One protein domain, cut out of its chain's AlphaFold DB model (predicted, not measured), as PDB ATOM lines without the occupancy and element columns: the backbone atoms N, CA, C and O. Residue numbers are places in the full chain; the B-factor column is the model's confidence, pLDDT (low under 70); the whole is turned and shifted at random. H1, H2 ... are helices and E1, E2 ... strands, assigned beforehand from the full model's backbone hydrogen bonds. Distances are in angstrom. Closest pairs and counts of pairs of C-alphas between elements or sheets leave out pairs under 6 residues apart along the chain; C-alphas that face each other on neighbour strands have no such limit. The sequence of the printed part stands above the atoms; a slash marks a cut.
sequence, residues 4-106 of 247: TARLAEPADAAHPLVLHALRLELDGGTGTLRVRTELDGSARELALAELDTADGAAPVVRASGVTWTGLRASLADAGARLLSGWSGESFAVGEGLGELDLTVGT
ATOM      1  N   THR A   4      24.250  22.618   9.785       84.69
ATOM      2  CA  THR A   4      23.332  21.479   9.645       84.69
ATOM      3  C   THR A   4      21.976  21.997   9.185       84.69
ATOM      4  O   THR A   4      21.481  22.985   9.725       84.69
ATOM      5  N   ALA A   5      21.374  21.325   8.209       84.50
ATOM      6  CA  ALA A   5      20.023  21.590   7.738       84.50
ATOM      7  C   ALA A   5      19.191  20.308   7.831       84.50
ATOM      8  O   ALA A   5      19.688  19.208   7.599       84.50
ATOM      9  N   ARG A   6      17.915  20.446   8.187       85.81
ATOM     10  CA  ARG A   6      16.969  19.332   8.256       85.81
ATOM     11  C   ARG A   6      15.798  19.643   7.344       85.81
ATOM     12  O   ARG A   6      15.090  20.616   7.591       85.81
ATOM     13  N   LEU A   7      15.591  18.806   6.336       82.88
ATOM     14  CA  LEU A   7      14.410  18.862   5.490       82.88
ATOM     15  C   LEU A   7      13.375  17.866   6.011       82.88
ATOM     16  O   LEU A   7      13.686  16.719   6.345       82.88
ATOM     17  N   ALA A   8      12.142  18.336   6.127       80.50
ATOM     18  CA  ALA A   8      10.987  17.532   6.484       80.50
ATOM     19  C   ALA A   8       9.889  17.836   5.470       80.50
ATOM     20  O   ALA A   8       9.641  19.006   5.174       80.50
ATOM     21  N   GLU A   9       9.247  16.801   4.937       68.31
ATOM     22  CA  GLU A   9       8.065  17.010   4.112       68.31
ATOM     23  C   GLU A   9       6.876  17.467   4.967       68.31
ATOM     24  O   GLU A   9       6.766  17.078   6.136       68.31
ATOM     25  N   PRO A  10       5.959  18.267   4.399       58.16
ATOM     26  CA  PRO A  10       4.775  18.729   5.112       58.16
ATOM     27  C   PRO A  10       3.775  17.606   5.447       58.16
ATOM     28  O   PRO A  10       2.936  17.807   6.324       58.16
ATOM     29  N   ALA A  11       3.859  16.436   4.800       55.28
ATOM     30  CA  ALA A  11       2.991  15.296   5.077       55.28
ATOM     31  C   ALA A  11       3.710  13.954   4.825       55.28
ATOM     32  O   ALA A  11       3.901  13.555   3.687       55.28
ATOM     33  N   ASP A  12       4.031  13.233   5.901       50.88
ATOM     34  CA  ASP A  12       4.246  11.772   5.903       50.88
ATOM     35  C   ASP A  12       5.527  11.177   5.270       50.88
ATOM     36  O   ASP A  12       5.598   9.966   5.050       50.88
ATOM     37  N   ALA A  13       6.603  11.951   5.081       56.38
ATOM     38  CA  ALA A  13       7.918  11.347   4.838       56.38
ATOM     39  C   ALA A  13       8.383  10.555   6.073       56.38
ATOM     40  O   ALA A  13       8.578  11.114   7.157       56.38
ATOM     41  N   ALA A  14       8.607   9.249   5.899       59.78
ATOM     42  CA  ALA A  14       8.952   8.325   6.981       59.78
ATOM     43  C   ALA A  14      10.201   8.747   7.782       59.78
ATOM     44  O   ALA A  14      10.303   8.404   8.959       59.78
ATOM     45  N   HIS A  15      11.138   9.492   7.174       72.06
ATOM     46  CA  HIS A  15      12.340   9.992   7.844       72.06
ATOM     47  C   HIS A  15      12.777  11.369   7.297       72.06
ATOM     48  O   HIS A  15      12.818  11.567   6.080       72.06
ATOM     49  N   PRO A  16      13.134  12.331   8.173       83.88
ATOM     50  CA  PRO A  16      13.675  13.621   7.749       83.88
ATOM     51  C   PRO A  16      15.048  13.453   7.082       83.88
ATOM     52  O   PRO A  16      15.878  12.690   7.576       83.88
ATOM     53  N   LEU A  17      15.319  14.216   6.020       86.56
ATOM     54  CA  LEU A  17      16.650  14.278   5.418       86.56
ATOM     55  C   LEU A  17      17.518  15.241   6.221       86.56
ATOM     56  O   LEU A  17      17.217  16.434   6.330       86.56
ATOM     57  N   VAL A  18      18.598  14.721   6.799       90.12
ATOM     58  CA  VAL A  18      19.540  15.521   7.578       90.12
ATOM     59  C   VAL A  18      20.803  15.756   6.761       90.12
ATOM     60  O   VAL A  18      21.536  14.827   6.430       90.12
ATOM     61  N   LEU A  19      21.056  17.023   6.457       91.31
ATOM     62  CA  LEU A  19      22.253  17.492   5.782       91.31
ATOM     63  C   LEU A  19      23.210  18.030   6.839       91.31
ATOM     64  O   LEU A  19      22.948  19.043   7.483       91.31
ATOM     65  N   HIS A  20      24.316  17.336   7.034       93.00
ATOM     66  CA  HIS A  20      25.384  17.715   7.941       93.00
ATOM     67  C   HIS A  20      26.523  18.389   7.193       93.00
ATOM     68  O   HIS A  20      26.679  18.222   5.985       93.00
ATOM     69  N   ALA A  21      27.367  19.079   7.954       91.69
ATOM     70  CA  ALA A  21      28.627  19.626   7.481       91.69
ATOM     71  C   ALA A  21      28.491  20.408   6.164       91.69
ATOM     72  O   ALA A  21      29.259  20.186   5.229       91.69
ATOM     73  N   LEU A  22      27.478  21.280   6.080       91.69
ATOM     74  CA  LEU A  22      27.283  22.116   4.898       91.69
ATOM     75  C   LEU A  22      28.527  22.983   4.707       91.69
ATOM     76  O   LEU A  22      28.870  23.782   5.584       91.69
ATOM     77  N   ARG A  23      29.183  22.817   3.561       92.12
ATOM     78  CA  ARG A  23      30.405  23.523   3.206       92.12
ATOM     79  C   ARG A  23      30.235  24.165   1.847       92.12
ATOM     80  O   ARG A  23      30.021  23.486   0.849       92.12
ATOM     81  N   LEU A  24      30.344  25.482   1.838       91.69
ATOM     82  CA  LEU A  24      30.361  26.267   0.622       91.69
ATOM     83  C   LEU A  24      31.815  26.549   0.242       91.69
ATOM     84  O   LEU A  24      32.572  27.095   1.044       91.69
ATOM     85  N   GLU A  25      32.195  26.147  -0.964       92.88
ATOM     86  CA  GLU A  25      33.500  26.420  -1.561       92.88
ATOM     87  C   GLU A  25      33.272  27.365  -2.738       92.88
ATOM     88  O   GLU A  25      32.532  27.014  -3.650       92.88
ATOM     89  N   LEU A  26      33.852  28.565  -2.689       91.62
ATOM     90  CA  LEU A  26      33.718  29.587  -3.731       91.62
ATOM     91  C   LEU A  26      35.094  29.935  -4.294       91.62
ATOM     92  O   LEU A  26      36.044  30.116  -3.530       91.62
ATOM     93  N   ASP A  27      35.162  30.078  -5.612       89.06
ATOM     94  CA  ASP A  27      36.305  30.595  -6.358       89.06
ATOM     95  C   ASP A  27      35.813  31.678  -7.327       89.06
ATOM     96  O   ASP A  27      35.071  31.422  -8.276       89.06
ATOM     97  N   GLY A  28      36.161  32.933  -7.041       88.44
ATOM     98  CA  GLY A  28      35.594  34.070  -7.762       88.44
ATOM     99  C   GLY A  28      34.064  34.091  -7.663       88.44
ATOM    100  O   GLY A  28      33.523  34.173  -6.562       88.44
ATOM    101  N   GLY A  29      33.380  34.071  -8.808       88.44
ATOM    102  CA  GLY A  29      31.915  34.102  -8.906       88.44
ATOM    103  C   GLY A  29      31.234  32.729  -8.910       88.44
ATOM    104  O   GLY A  29      30.007  32.681  -8.920       88.44
ATOM    105  N   THR A  30      31.994  31.630  -8.893       91.44
ATOM    106  CA  THR A  30      31.462  30.262  -8.982       91.44
ATOM    107  C   THR A  30      31.805  29.442  -7.743       91.44
ATOM    108  O   THR A  30      32.663  29.811  -6.938       91.44
ATOM    109  N   GLY A  31      31.130  28.311  -7.561       94.19
ATOM    110  CA  GLY A  31      31.505  27.368  -6.519       94.19
ATOM    111  C   GLY A  31      30.540  26.213  -6.340       94.19
ATOM    112  O   GLY A  31      29.617  26.028  -7.124       94.19
ATOM    113  N   THR A  32      30.740  25.456  -5.268       96.31
ATOM    114  CA  THR A  32      29.965  24.249  -4.979       96.31
ATOM    115  C   THR A  32      29.547  24.231  -3.512       96.31
ATOM    116  O   THR A  32      30.350  24.462  -2.603       96.31
ATOM    117  N   LEU A  33      28.278  23.911  -3.263       95.00
ATOM    118  CA  LEU A  33      27.765  23.576  -1.941       95.00
ATOM    119  C   LEU A  33      27.853  22.066  -1.741       95.00
ATOM    120  O   LEU A  33      27.132  21.289  -2.372       95.00
ATOM    121  N   ARG A  34      28.714  21.652  -0.819       95.12
ATOM    122  CA  ARG A  34      28.886  20.264  -0.400       95.12
ATOM    123  C   ARG A  34      28.144  20.005   0.894       95.12
ATOM    124  O   ARG A  34      28.078  20.859   1.778       95.12
ATOM    125  N   VAL A  35      27.606  18.800   1.008       94.69
ATOM    126  CA  VAL A  35      26.914  18.336   2.208       94.69
ATOM    127  C   VAL A  35      27.333  16.916   2.529       94.69
ATOM    128  O   VAL A  35      27.641  16.124   1.638       94.69
ATOM    129  N   ARG A  36      27.298  16.573   3.812       94.06
ATOM    130  CA  ARG A  36      27.396  15.197   4.281       94.06
ATOM    131  C   ARG A  36      26.013  14.705   4.676       94.06
ATOM    132  O   ARG A  36      25.377  15.301   5.533       94.06
ATOM    133  N   THR A  37      25.560  13.602   4.104       92.06
ATOM    134  CA  THR A  37      24.257  13.004   4.429       92.06
ATOM    135  C   THR A  37      24.402  11.513   4.676       92.06
ATOM    136  O   THR A  37      25.330  10.883   4.166       92.06
ATOM    137  N   GLU A  38      23.489  10.940   5.451       89.25
ATOM    138  CA  GLU A  38      23.359   9.492   5.570       89.25
ATOM    139  C   GLU A  38      22.431   8.969   4.470       89.25
ATOM    140  O   GLU A  38      21.295   9.413   4.332       89.25
ATOM    141  N   LEU A  39      22.942   8.037   3.670       81.00
ATOM    142  CA  LEU A  39      22.216   7.323   2.624       81.00
ATOM    143  C   LEU A  39      22.436   5.832   2.861       81.00
ATOM    144  O   LEU A  39      23.580   5.398   3.014       81.00
ATOM    145  N   ASP A  40      21.355   5.057   2.935       82.44
ATOM    146  CA  ASP A  40      21.400   3.609   3.181       82.44
ATOM    147  C   ASP A  40      22.237   3.226   4.423       82.44
ATOM    148  O   ASP A  40      22.995   2.255   4.424       82.44
ATOM    149  N   GLY A  41      22.153   4.037   5.484       84.00
ATOM    150  CA  GLY A  41      22.899   3.836   6.734       84.00
ATOM    151  C   GLY A  41      24.394   4.165   6.660       84.00
ATOM    152  O   GLY A  41      25.138   3.826   7.577       84.00
ATOM    153  N   SER A  42      24.858   4.808   5.584       85.25
ATOM    154  CA  SER A  42      26.249   5.242   5.420       85.25
ATOM    155  C   SER A  42      26.344   6.750   5.208       85.25
ATOM    156  O   SER A  42      25.710   7.298   4.307       85.25
ATOM    157  N   ALA A  43      27.196   7.420   5.985       89.88
ATOM    158  CA  ALA A  43      27.502   8.832   5.783       89.88
ATOM    159  C   ALA A  43      28.370   9.031   4.530       89.88
ATOM    160  O   ALA A  43      29.411   8.388   4.376       89.88
ATOM    161  N   ARG A  44      27.957   9.937   3.641       89.81
ATOM    162  CA  ARG A  44      28.676  10.286   2.408       89.81
ATOM    163  C   ARG A  44      28.674  11.791   2.197       89.81
ATOM    164  O   ARG A  44      27.684  12.453   2.491       89.81
ATOM    165  N   GLU A  45      29.783  12.309   1.686       94.00
ATOM    166  CA  GLU A  45      29.881  13.688   1.209       94.00
ATOM    167  C   GLU A  45      29.496  13.747  -0.273       94.00
ATOM    168  O   GLU A  45      29.897  12.879  -1.052       94.00
ATOM    169  N   LEU A  46      28.707  14.747  -0.659       95.62
ATOM    170  CA  LEU A  46      28.272  14.961  -2.037       95.62
ATOM    171  C   LEU A  46      28.111  16.447  -2.361       95.62
ATOM    172  O   LEU A  46      27.842  17.261  -1.475       95.62
ATOM    173  N   ALA A  47      28.248  16.785  -3.643       96.38
ATOM    174  CA  ALA A  47      27.884  18.095  -4.172       96.38
ATOM    175  C   ALA A  47      26.356  18.191  -4.257       96.38
ATOM    176  O   ALA A  47      25.716  17.433  -4.988       96.38
ATOM    177  N   LEU A  48      25.771  19.087  -3.465       95.44
ATOM    178  CA  LEU A  48      24.334  19.334  -3.458       95.44
ATOM    179  C   LEU A  48      23.954  20.313  -4.567       95.44
ATOM    180  O   LEU A  48      22.992  20.079  -5.295       95.44
ATOM    181  N   ALA A  49      24.716  21.397  -4.696       97.31
ATOM    182  CA  ALA A  49      24.432  22.457  -5.646       97.31
ATOM    183  C   ALA A  49      25.716  23.076  -6.195       97.31
ATOM    184  O   ALA A  49      26.707  23.180  -5.474       97.31
ATOM    185  N   GLU A  50      25.651  23.531  -7.438       96.31
ATOM    186  CA  GLU A  50      26.621  24.455  -8.015       96.31
ATOM    187  C   GLU A  50      26.102  25.885  -7.845       96.31
ATOM    188  O   GLU A  50      24.891  26.133  -7.906       96.31
ATOM    189  N   LEU A  51      27.017  26.817  -7.615       95.44
ATOM    190  CA  LEU A  51      26.741  28.235  -7.467       95.44
ATOM    191  C   LEU A  51      27.426  29.004  -8.583       95.44
ATOM    192  O   LEU A  51      28.588  28.751  -8.898       95.44
ATOM    193  N   ASP A  52      26.708  29.976  -9.124       94.62
ATOM    194  CA  ASP A  52      27.268  30.962 -10.038       94.62
ATOM    195  C   ASP A  52      26.573  32.310  -9.849       94.62
ATOM    196  O   ASP A  52      25.403  32.398  -9.467       94.62
ATOM    197  N   THR A  53      27.296  33.379 -10.131       89.00
ATOM    198  CA  THR A  53      26.723  34.716 -10.276       89.00
ATOM    199  C   THR A  53      26.172  34.869 -11.690       89.00
ATOM    200  O   THR A  53      26.832  34.508 -12.657       89.00
ATOM    201  N   ALA A  54      24.968  35.430 -11.829       72.69
ATOM    202  CA  ALA A  54      24.254  35.489 -13.114       72.69
ATOM    203  C   ALA A  54      25.074  36.078 -14.283       72.69
ATOM    204  O   ALA A  54      24.869  35.683 -15.427       72.69
ATOM    205  N   ASP A  55      26.005  36.985 -13.977       77.88
ATOM    206  CA  ASP A  55      26.837  37.696 -14.949       77.88
ATOM    207  C   ASP A  55      28.345  37.426 -14.767       77.88
ATOM    208  O   ASP A  55      29.176  38.192 -15.258       77.88
ATOM    209  N   GLY A  56      28.730  36.382 -14.021       74.69
ATOM    210  CA  GLY A  56      30.138  36.137 -13.673       74.69
ATOM    211  C   GLY A  56      30.747  37.256 -12.816       74.69
ATOM    212  O   GLY A  56      31.950  37.524 -12.883       74.69
ATOM    213  N   ALA A  57      29.909  37.956 -12.049       77.75
ATOM    214  CA  ALA A  57      30.316  39.038 -11.174       77.75
ATOM    215  C   ALA A  57      31.317  38.535 -10.122       77.75
ATOM    216  O   ALA A  57      31.050  37.612  -9.352       77.75
ATOM    217  N   ALA A  58      32.482  39.177 -10.069       81.62
ATOM    218  CA  ALA A  58      33.468  38.900  -9.036       81.62
ATOM    219  C   ALA A  58      32.961  39.367  -7.656       81.62
ATOM    220  O   ALA A  58      32.232  40.362  -7.572       81.62
ATOM    221  N   PRO A  59      33.374  38.705  -6.561       87.81
ATOM    222  CA  PRO A  59      33.048  39.159  -5.221       87.81
ATOM    223  C   PRO A  59      33.598  40.553  -4.935       87.81
ATOM    224  O   PRO A  59      34.708  40.912  -5.334       87.81
ATOM    225  N   VAL A  60      32.845  41.319  -4.153       88.06
ATOM    226  CA  VAL A  60      33.290  42.601  -3.618       88.06
ATOM    227  C   VAL A  60      34.125  42.339  -2.370       88.06
ATOM    228  O   VAL A  60      33.605  41.942  -1.327       88.06
ATOM    229  N   VAL A  61      35.428  42.583  -2.466       89.25
ATOM    230  CA  VAL A  61      36.366  42.457  -1.345       89.25
ATOM    231  C   VAL A  61      36.531  43.814  -0.660       89.25
ATOM    232  O   VAL A  61      36.882  44.799  -1.304       89.25
ATOM    233  N   ARG A  62      36.306  43.860   0.656       86.00
ATOM    234  CA  ARG A  62      36.500  45.029   1.529       86.00
ATOM    235  C   ARG A  62      37.412  44.665   2.701       86.00
ATOM    236  O   ARG A  62      37.601  43.494   3.017       86.00
ATOM    237  N   ALA A  63      37.935  45.667   3.409       78.88
ATOM    238  CA  ALA A  63      38.764  45.436   4.598       78.88
ATOM    239  C   ALA A  63      38.046  44.610   5.688       78.88
ATOM    240  O   ALA A  63      38.684  43.829   6.392       78.88
ATOM    241  N   SER A  64      36.723  44.765   5.806       83.25
ATOM    242  CA  SER A  64      35.889  44.077   6.795       83.25
ATOM    243  C   SER A  64      35.421  42.684   6.369       83.25
ATOM    244  O   SER A  64      34.882  41.960   7.209       83.25
ATOM    245  N   GLY A  65      35.590  42.299   5.100       88.75
ATOM    246  CA  GLY A  65      35.053  41.044   4.592       88.75
ATOM    247  C   GLY A  65      34.937  40.950   3.076       88.75
ATOM    248  O   GLY A  65      35.267  41.877   2.341       88.75
ATOM    249  N   VAL A  66      34.427  39.815   2.616       91.19
ATOM    250  CA  VAL A  66      34.141  39.541   1.207       91.19
ATOM    251  C   VAL A  66      32.647  39.319   1.037       91.19
ATOM    252  O   VAL A  66      32.048  38.566   1.805       91.19
ATOM    253  N   THR A  67      32.055  39.972   0.041       91.00
ATOM    254  CA  THR A  67      30.630  39.868  -0.266       91.00
ATOM    255  C   THR A  67      30.420  39.358  -1.685       91.00
ATOM    256  O   THR A  67      30.938  39.930  -2.642       91.00
ATOM    257  N   TRP A  68      29.598  38.324  -1.818       93.25
ATOM    258  CA  TRP A  68      29.040  37.850  -3.077       93.25
ATOM    259  C   TRP A  68      27.562  38.211  -3.109       93.25
ATOM    260  O   TRP A  68      26.837  37.899  -2.163       93.25
ATOM    261  N   THR A  69      27.120  38.856  -4.183       91.44
ATOM    262  CA  THR A  69      25.714  39.215  -4.382       91.44
ATOM    263  C   THR A  69      25.128  38.457  -5.558       91.44
ATOM    264  O   THR A  69      25.783  38.342  -6.596       91.44
ATOM    265  N   GLY A  70      23.895  37.987  -5.410       91.38
ATOM    266  CA  GLY A  70      23.159  37.316  -6.474       91.38
ATOM    267  C   GLY A  70      23.733  35.957  -6.871       91.38
ATOM    268  O   GLY A  70      23.690  35.591  -8.048       91.38
ATOM    269  N   LEU A  71      24.288  35.204  -5.911       93.69
ATOM    270  CA  LEU A  71      24.698  33.821  -6.150       93.69
ATOM    271  C   LEU A  71      23.452  32.973  -6.387       93.69
ATOM    272  O   LEU A  71      22.605  32.830  -5.506       93.69
ATOM    273  N   ARG A  72      23.350  32.375  -7.568       94.69
ATOM    274  CA  ARG A  72      22.285  31.438  -7.918       94.69
ATOM    275  C   ARG A  72      22.758  30.030  -7.614       94.69
ATOM    276  O   ARG A  72      23.755  29.582  -8.168       94.69
ATOM    277  N   ALA A  73      22.028  29.330  -6.755       95.12
ATOM    278  CA  ALA A  73      22.261  27.918  -6.497       95.12
ATOM    279  C   ALA A  73      21.428  27.074  -7.467       95.12
ATOM    280  O   ALA A  73      20.229  27.306  -7.639       95.12
ATOM    281  N   SER A  74      22.052  26.071  -8.073       96.38
ATOM    282  CA  SER A  74      21.405  25.117  -8.971       96.38
ATOM    283  C   SER A  74      21.783  23.689  -8.593       96.38
ATOM    284  O   SER A  74      22.903  23.441  -8.153       96.38
ATOM    285  N   LEU A  75      20.853  22.742  -8.710       97.25
ATOM    286  CA  LEU A  75      21.091  21.366  -8.277       97.25
ATOM    287  C   LEU A  75      22.209  20.699  -9.078       97.25
ATOM    288  O   LEU A  75      22.146  20.598 -10.303       97.25
ATOM    289  N   ALA A  76      23.196  20.157  -8.370       96.94
ATOM    290  CA  ALA A  76      24.161  19.239  -8.960       96.94
ATOM    291  C   ALA A  76      23.500  17.867  -9.205       96.94
ATOM    292  O   ALA A  76      22.467  17.551  -8.614       96.94
ATOM    293  N   ASP A  77      24.109  17.006 -10.029       97.12
ATOM    294  CA  ASP A  77      23.565  15.664 -10.334       97.12
ATOM    295  C   ASP A  77      23.312  14.827  -9.070       97.12
ATOM    296  O   ASP A  77      22.238  14.247  -8.898       97.12
ATOM    297  N   ALA A  78      24.265  14.818  -8.134       95.25
ATOM    298  CA  ALA A  78      24.102  14.108  -6.869       95.25
ATOM    299  C   ALA A  78      22.998  14.720  -5.988       95.25
ATOM    300  O   ALA A  78      22.246  13.977  -5.359       95.25
ATOM    301  N   GLY A  79      22.863  16.050  -5.978       94.88
ATOM    302  CA  GLY A  79      21.803  16.755  -5.258       94.88
ATOM    303  C   GLY A  79      20.410  16.463  -5.811       94.88
ATOM    304  O   GLY A  79      19.510  16.122  -5.047       94.88
ATOM    305  N   ALA A  80      20.241  16.513  -7.135       94.81
ATOM    306  CA  ALA A  80      18.973  16.205  -7.794       94.81
ATOM    307  C   ALA A  80      18.516  14.771  -7.489       94.81
ATOM    308  O   ALA A  80      17.359  14.543  -7.130       94.81
ATOM    309  N   ARG A  81      19.435  13.798  -7.544       94.62
ATOM    310  CA  ARG A  81      19.142  12.399  -7.187       94.62
ATOM    311  C   ARG A  81      18.815  12.227  -5.710       94.62
ATOM    312  O   ARG A  81      17.907  11.467  -5.389       94.62
ATOM    313  N   LEU A  82      19.545  12.913  -4.827       92.56
ATOM    314  CA  LEU A  82      19.298  12.873  -3.388       92.56
ATOM    315  C   LEU A  82      17.891  13.374  -3.066       92.56
ATOM    316  O   LEU A  82      17.136  12.669  -2.402       92.56
ATOM    317  N   LEU A  83      17.543  14.569  -3.548       90.94
ATOM    318  CA  LEU A  83      16.239  15.166  -3.281       90.94
ATOM    319  C   LEU A  83      15.121  14.349  -3.919       90.94
ATOM    320  O   LEU A  83      14.145  14.069  -3.236       90.94
ATOM    321  N   SER A  84      15.307  13.872  -5.155       91.38
ATOM    322  CA  SER A  84      14.286  13.052  -5.817       91.38
ATOM    323  C   SER A  84      14.054  11.719  -5.115       91.38
ATOM    324  O   SER A  84      12.924  11.261  -4.976       91.38
ATOM    325  N   GLY A  85      15.131  11.076  -4.660       89.50
ATOM    326  CA  GLY A  85      15.041   9.820  -3.921       89.50
ATOM    327  C   GLY A  85      14.417   9.992  -2.538       89.50
ATOM    328  O   GLY A  85      13.751   9.080  -2.057       89.50
ATOM    329  N   TRP A  86      14.625  11.148  -1.908       89.00
ATOM    330  CA  TRP A  86      14.079  11.444  -0.590       89.00
ATOM    331  C   TRP A  86      12.607  11.877  -0.629       89.00
ATOM    332  O   TRP A  86      11.822  11.328   0.141       89.00
ATOM    333  N   SER A  87      12.231  12.824  -1.497       86.00
ATOM    334  CA  SER A  87      10.854  13.343  -1.559       86.00
ATOM    335  C   SER A  87       9.923  12.517  -2.450       86.00
ATOM    336  O   SER A  87       8.703  12.616  -2.375       86.00
ATOM    337  N   GLY A  88      10.480  11.714  -3.360       87.75
ATOM    338  CA  GLY A  88       9.709  11.044  -4.408       87.75
ATOM    339  C   GLY A  88       9.257  11.969  -5.549       87.75
ATOM    340  O   GLY A  88       8.671  11.481  -6.518       87.75
ATOM    341  N   GLU A  89       9.543  13.272  -5.477       88.56
ATOM    342  CA  GLU A  89       9.365  14.213  -6.585       88.56
ATOM    343  C   GLU A  89      10.549  14.145  -7.557       88.56
ATOM    344  O   GLU A  89      11.640  13.710  -7.210       88.56
ATOM    345  N   SER A  90      10.356  14.561  -8.807       90.56
ATOM    346  CA  SER A  90      11.443  14.592  -9.787       90.56
ATOM    347  C   SER A  90      12.143  15.947  -9.782       90.56
ATOM    348  O   SER A  90      11.522  16.935 -10.170       90.56
ATOM    349  N   PHE A  91      13.434  15.967  -9.454       93.19
ATOM    350  CA  PHE A  91      14.303  17.135  -9.600       93.19
ATOM    351  C   PHE A  91      15.308  16.944 -10.735       93.19
ATOM    352  O   PHE A  91      15.856  15.853 -10.927       93.19
ATOM    353  N   ALA A  92      15.574  18.015 -11.479       95.56
ATOM    354  CA  ALA A  92      16.515  18.018 -12.591       95.56
ATOM    355  C   ALA A  92      17.883  18.601 -12.204       95.56
ATOM    356  O   ALA A  92      18.015  19.460 -11.334       95.56
ATOM    357  N   VAL A  93      18.927  18.158 -12.908       96.19
ATOM    358  CA  VAL A  93      20.251  18.790 -12.825       96.19
ATOM    359  C   VAL A  93      20.160  20.215 -13.369       96.19
ATOM    360  O   VAL A  93      19.569  20.439 -14.425       96.19
ATOM    361  N   GLY A  94      20.751  21.169 -12.654       94.38
ATOM    362  CA  GLY A  94      20.696  22.593 -12.976       94.38
ATOM    363  C   GLY A  94      19.396  23.280 -12.555       94.38
ATOM    364  O   GLY A  94      19.234  24.472 -12.804       94.38
ATOM    365  N   GLU A  95      18.465  22.570 -11.914       93.38
ATOM    366  CA  GLU A  95      17.241  23.180 -11.402       93.38
ATOM    367  C   GLU A  95      17.559  24.186 -10.287       93.38
ATOM    368  O   GLU A  95      18.361  23.916  -9.391       93.38
ATOM    369  N   GLY A  96      16.961  25.376 -10.376       92.12
ATOM    370  CA  GLY A  96      17.272  26.495  -9.492       92.12
ATOM    371  C   GLY A  96      16.736  26.286  -8.077       92.12
ATOM    372  O   GLY A  96      15.536  26.116  -7.886       92.12
ATOM    373  N   LEU A  97      17.621  26.374  -7.085       87.56
ATOM    374  CA  LEU A  97      17.279  26.309  -5.659       87.56
ATOM    375  C   LEU A  97      17.006  27.685  -5.041       87.56
ATOM    376  O   LEU A  97      16.461  27.773  -3.944       87.56
ATOM    377  N   GLY A  98      17.393  28.754  -5.736       89.25
ATOM    378  CA  GLY A  98      17.193  30.129  -5.300       89.25
ATOM    379  C   GLY A  98      18.429  30.994  -5.505       89.25
ATOM    380  O   GLY A  98      19.437  30.565  -6.067       89.25
ATOM    381  N   GLU A  99      18.315  32.232  -5.042       90.06
ATOM    382  CA  GLU A  99      19.373  33.237  -5.062       90.06
ATOM    383  C   GLU A  99      19.754  33.583  -3.618       90.06
ATOM    384  O   GLU A  99      18.881  33.634  -2.746       90.06
ATOM    385  N   LEU A 100      21.044  33.779  -3.351       89.88
ATOM    386  CA  LEU A 100      21.548  34.153  -2.035       89.88
ATOM    387  C   LEU A 100      22.649  35.208  -2.134       89.88
ATOM    388  O   LEU A 100      23.454  35.214  -3.063       89.88
ATOM    389  N   ASP A 101      22.713  36.046  -1.105       90.81
ATOM    390  CA  ASP A 101      23.826  36.956  -0.867       90.81
ATOM    391  C   ASP A 101      24.664  36.412   0.292       90.81
ATOM    392  O   ASP A 101      24.137  36.056   1.350       90.81
ATOM    393  N   LEU A 102      25.981  36.351   0.105       91.44
ATOM    394  CA  LEU A 102      26.920  35.880   1.116       91.44
ATOM    395  C   LEU A 102      27.848  37.017   1.516       91.44
ATOM    396  O   LEU A 102      28.458  37.651   0.665       91.44
ATOM    397  N   THR A 103      28.017  37.237   2.818       91.19
ATOM    398  CA  THR A 103      29.071  38.109   3.346       91.19
ATOM    399  C   THR A 103      29.890  37.352   4.380       91.19
ATOM    400  O   THR A 103      29.350  36.858   5.368       91.19
ATOM    401  N   VAL A 104      31.200  37.277   4.159       91.25
ATOM    402  CA  VAL A 104      32.171  36.663   5.068       91.25
ATOM    403  C   VAL A 104      33.013  37.766   5.688       91.25
ATOM    404  O   VAL A 104      33.794  38.411   4.995       91.25
ATOM    405  N   GLY A 105      32.856  37.998   6.991       88.56
ATOM    406  CA  GLY A 105      33.650  38.988   7.719       88.56
ATOM    407  C   GLY A 105      35.051  38.478   8.073       88.56
ATOM    408  O   GLY A 105      35.205  37.326   8.469       88.56
ATOM    409  N   THR A 106      36.066  39.341   7.994       80.00
ATOM    410  CA  THR A 106      37.471  39.029   8.353       80.00
ATOM    411  C   THR A 106      37.817  39.333   9.817       80.00
ATOM    412  O   THR A 106      38.950  39.127  10.244       80.00
TER     413      THR A 106
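Overview. This is residues 4 to 106 of the 247 residues of an uncharacterized protein of Actinobacteria bacterium OK074 (UniProt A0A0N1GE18). A long, twisted sheet of seven strands curls round one helix, H1, towards one end, while the short strand E5 and the adjoining ends of E6 and E7 make the other end. E1 to E4 form a meander, each strand the antiparallel neighbour of the one before; E6 joins E4 to E5 and E7 in a branched antiparallel sheet. The printed part has 103 residues, mostly strand by class, with E1 to E6, H1 and E7 along it. It is elongated, 47 by 25 by 23 A, and only just compact, close to loose, with a radius of gyration of the C-alphas of 15.1 A.

Along the chain. Find C-alpha 4 at (23.332, 21.479, 9.645), where E1, residues 4 to 7, begins. Next come E2, residues 17 to 27, bending by 59 degrees at residue 20, E3, 30 to 39, and E4, 42 to 53, 33.4 A long. E5, 60 to 62, precedes E6, 65 to 75, which bends by 66 degrees at residue 70. H1, 77 to 87, spans 15.6 A; E7, 96 to 105, ends at C-alpha 105, (33.650, 38.988, 7.719).

Arrangement. Look for N 5 and O 19 at 2.9 A in hairpin E1 and E2, N 23 and O 34 at 2.9 A in hairpin E2 and E3, and N 33 and O 49 at 2.8 A in hairpin E3 and E4. E6 has N 72 and O 52 at 2.8 A to E4, N 67 and O 60 at 2.9 A to E5, its hairpin partner, and N 68 and O 102 at 2.8 A to E7. E4 and E5 lie on one side of E6, E7 on the other side. H1 is on the sheet; its closest C-alphas to E4 are Gly 79 and Leu 48, 4.0 A apart. In H1 every O i to N i+4 pair is within hydrogen-bond range.

Size, cuts and confidence. The farthest C-alphas, Asp 12 and Ala 63, are 48.2 A apart. The printed part has no cut and no long link. Residues 9 to 14 have pLDDT under 70.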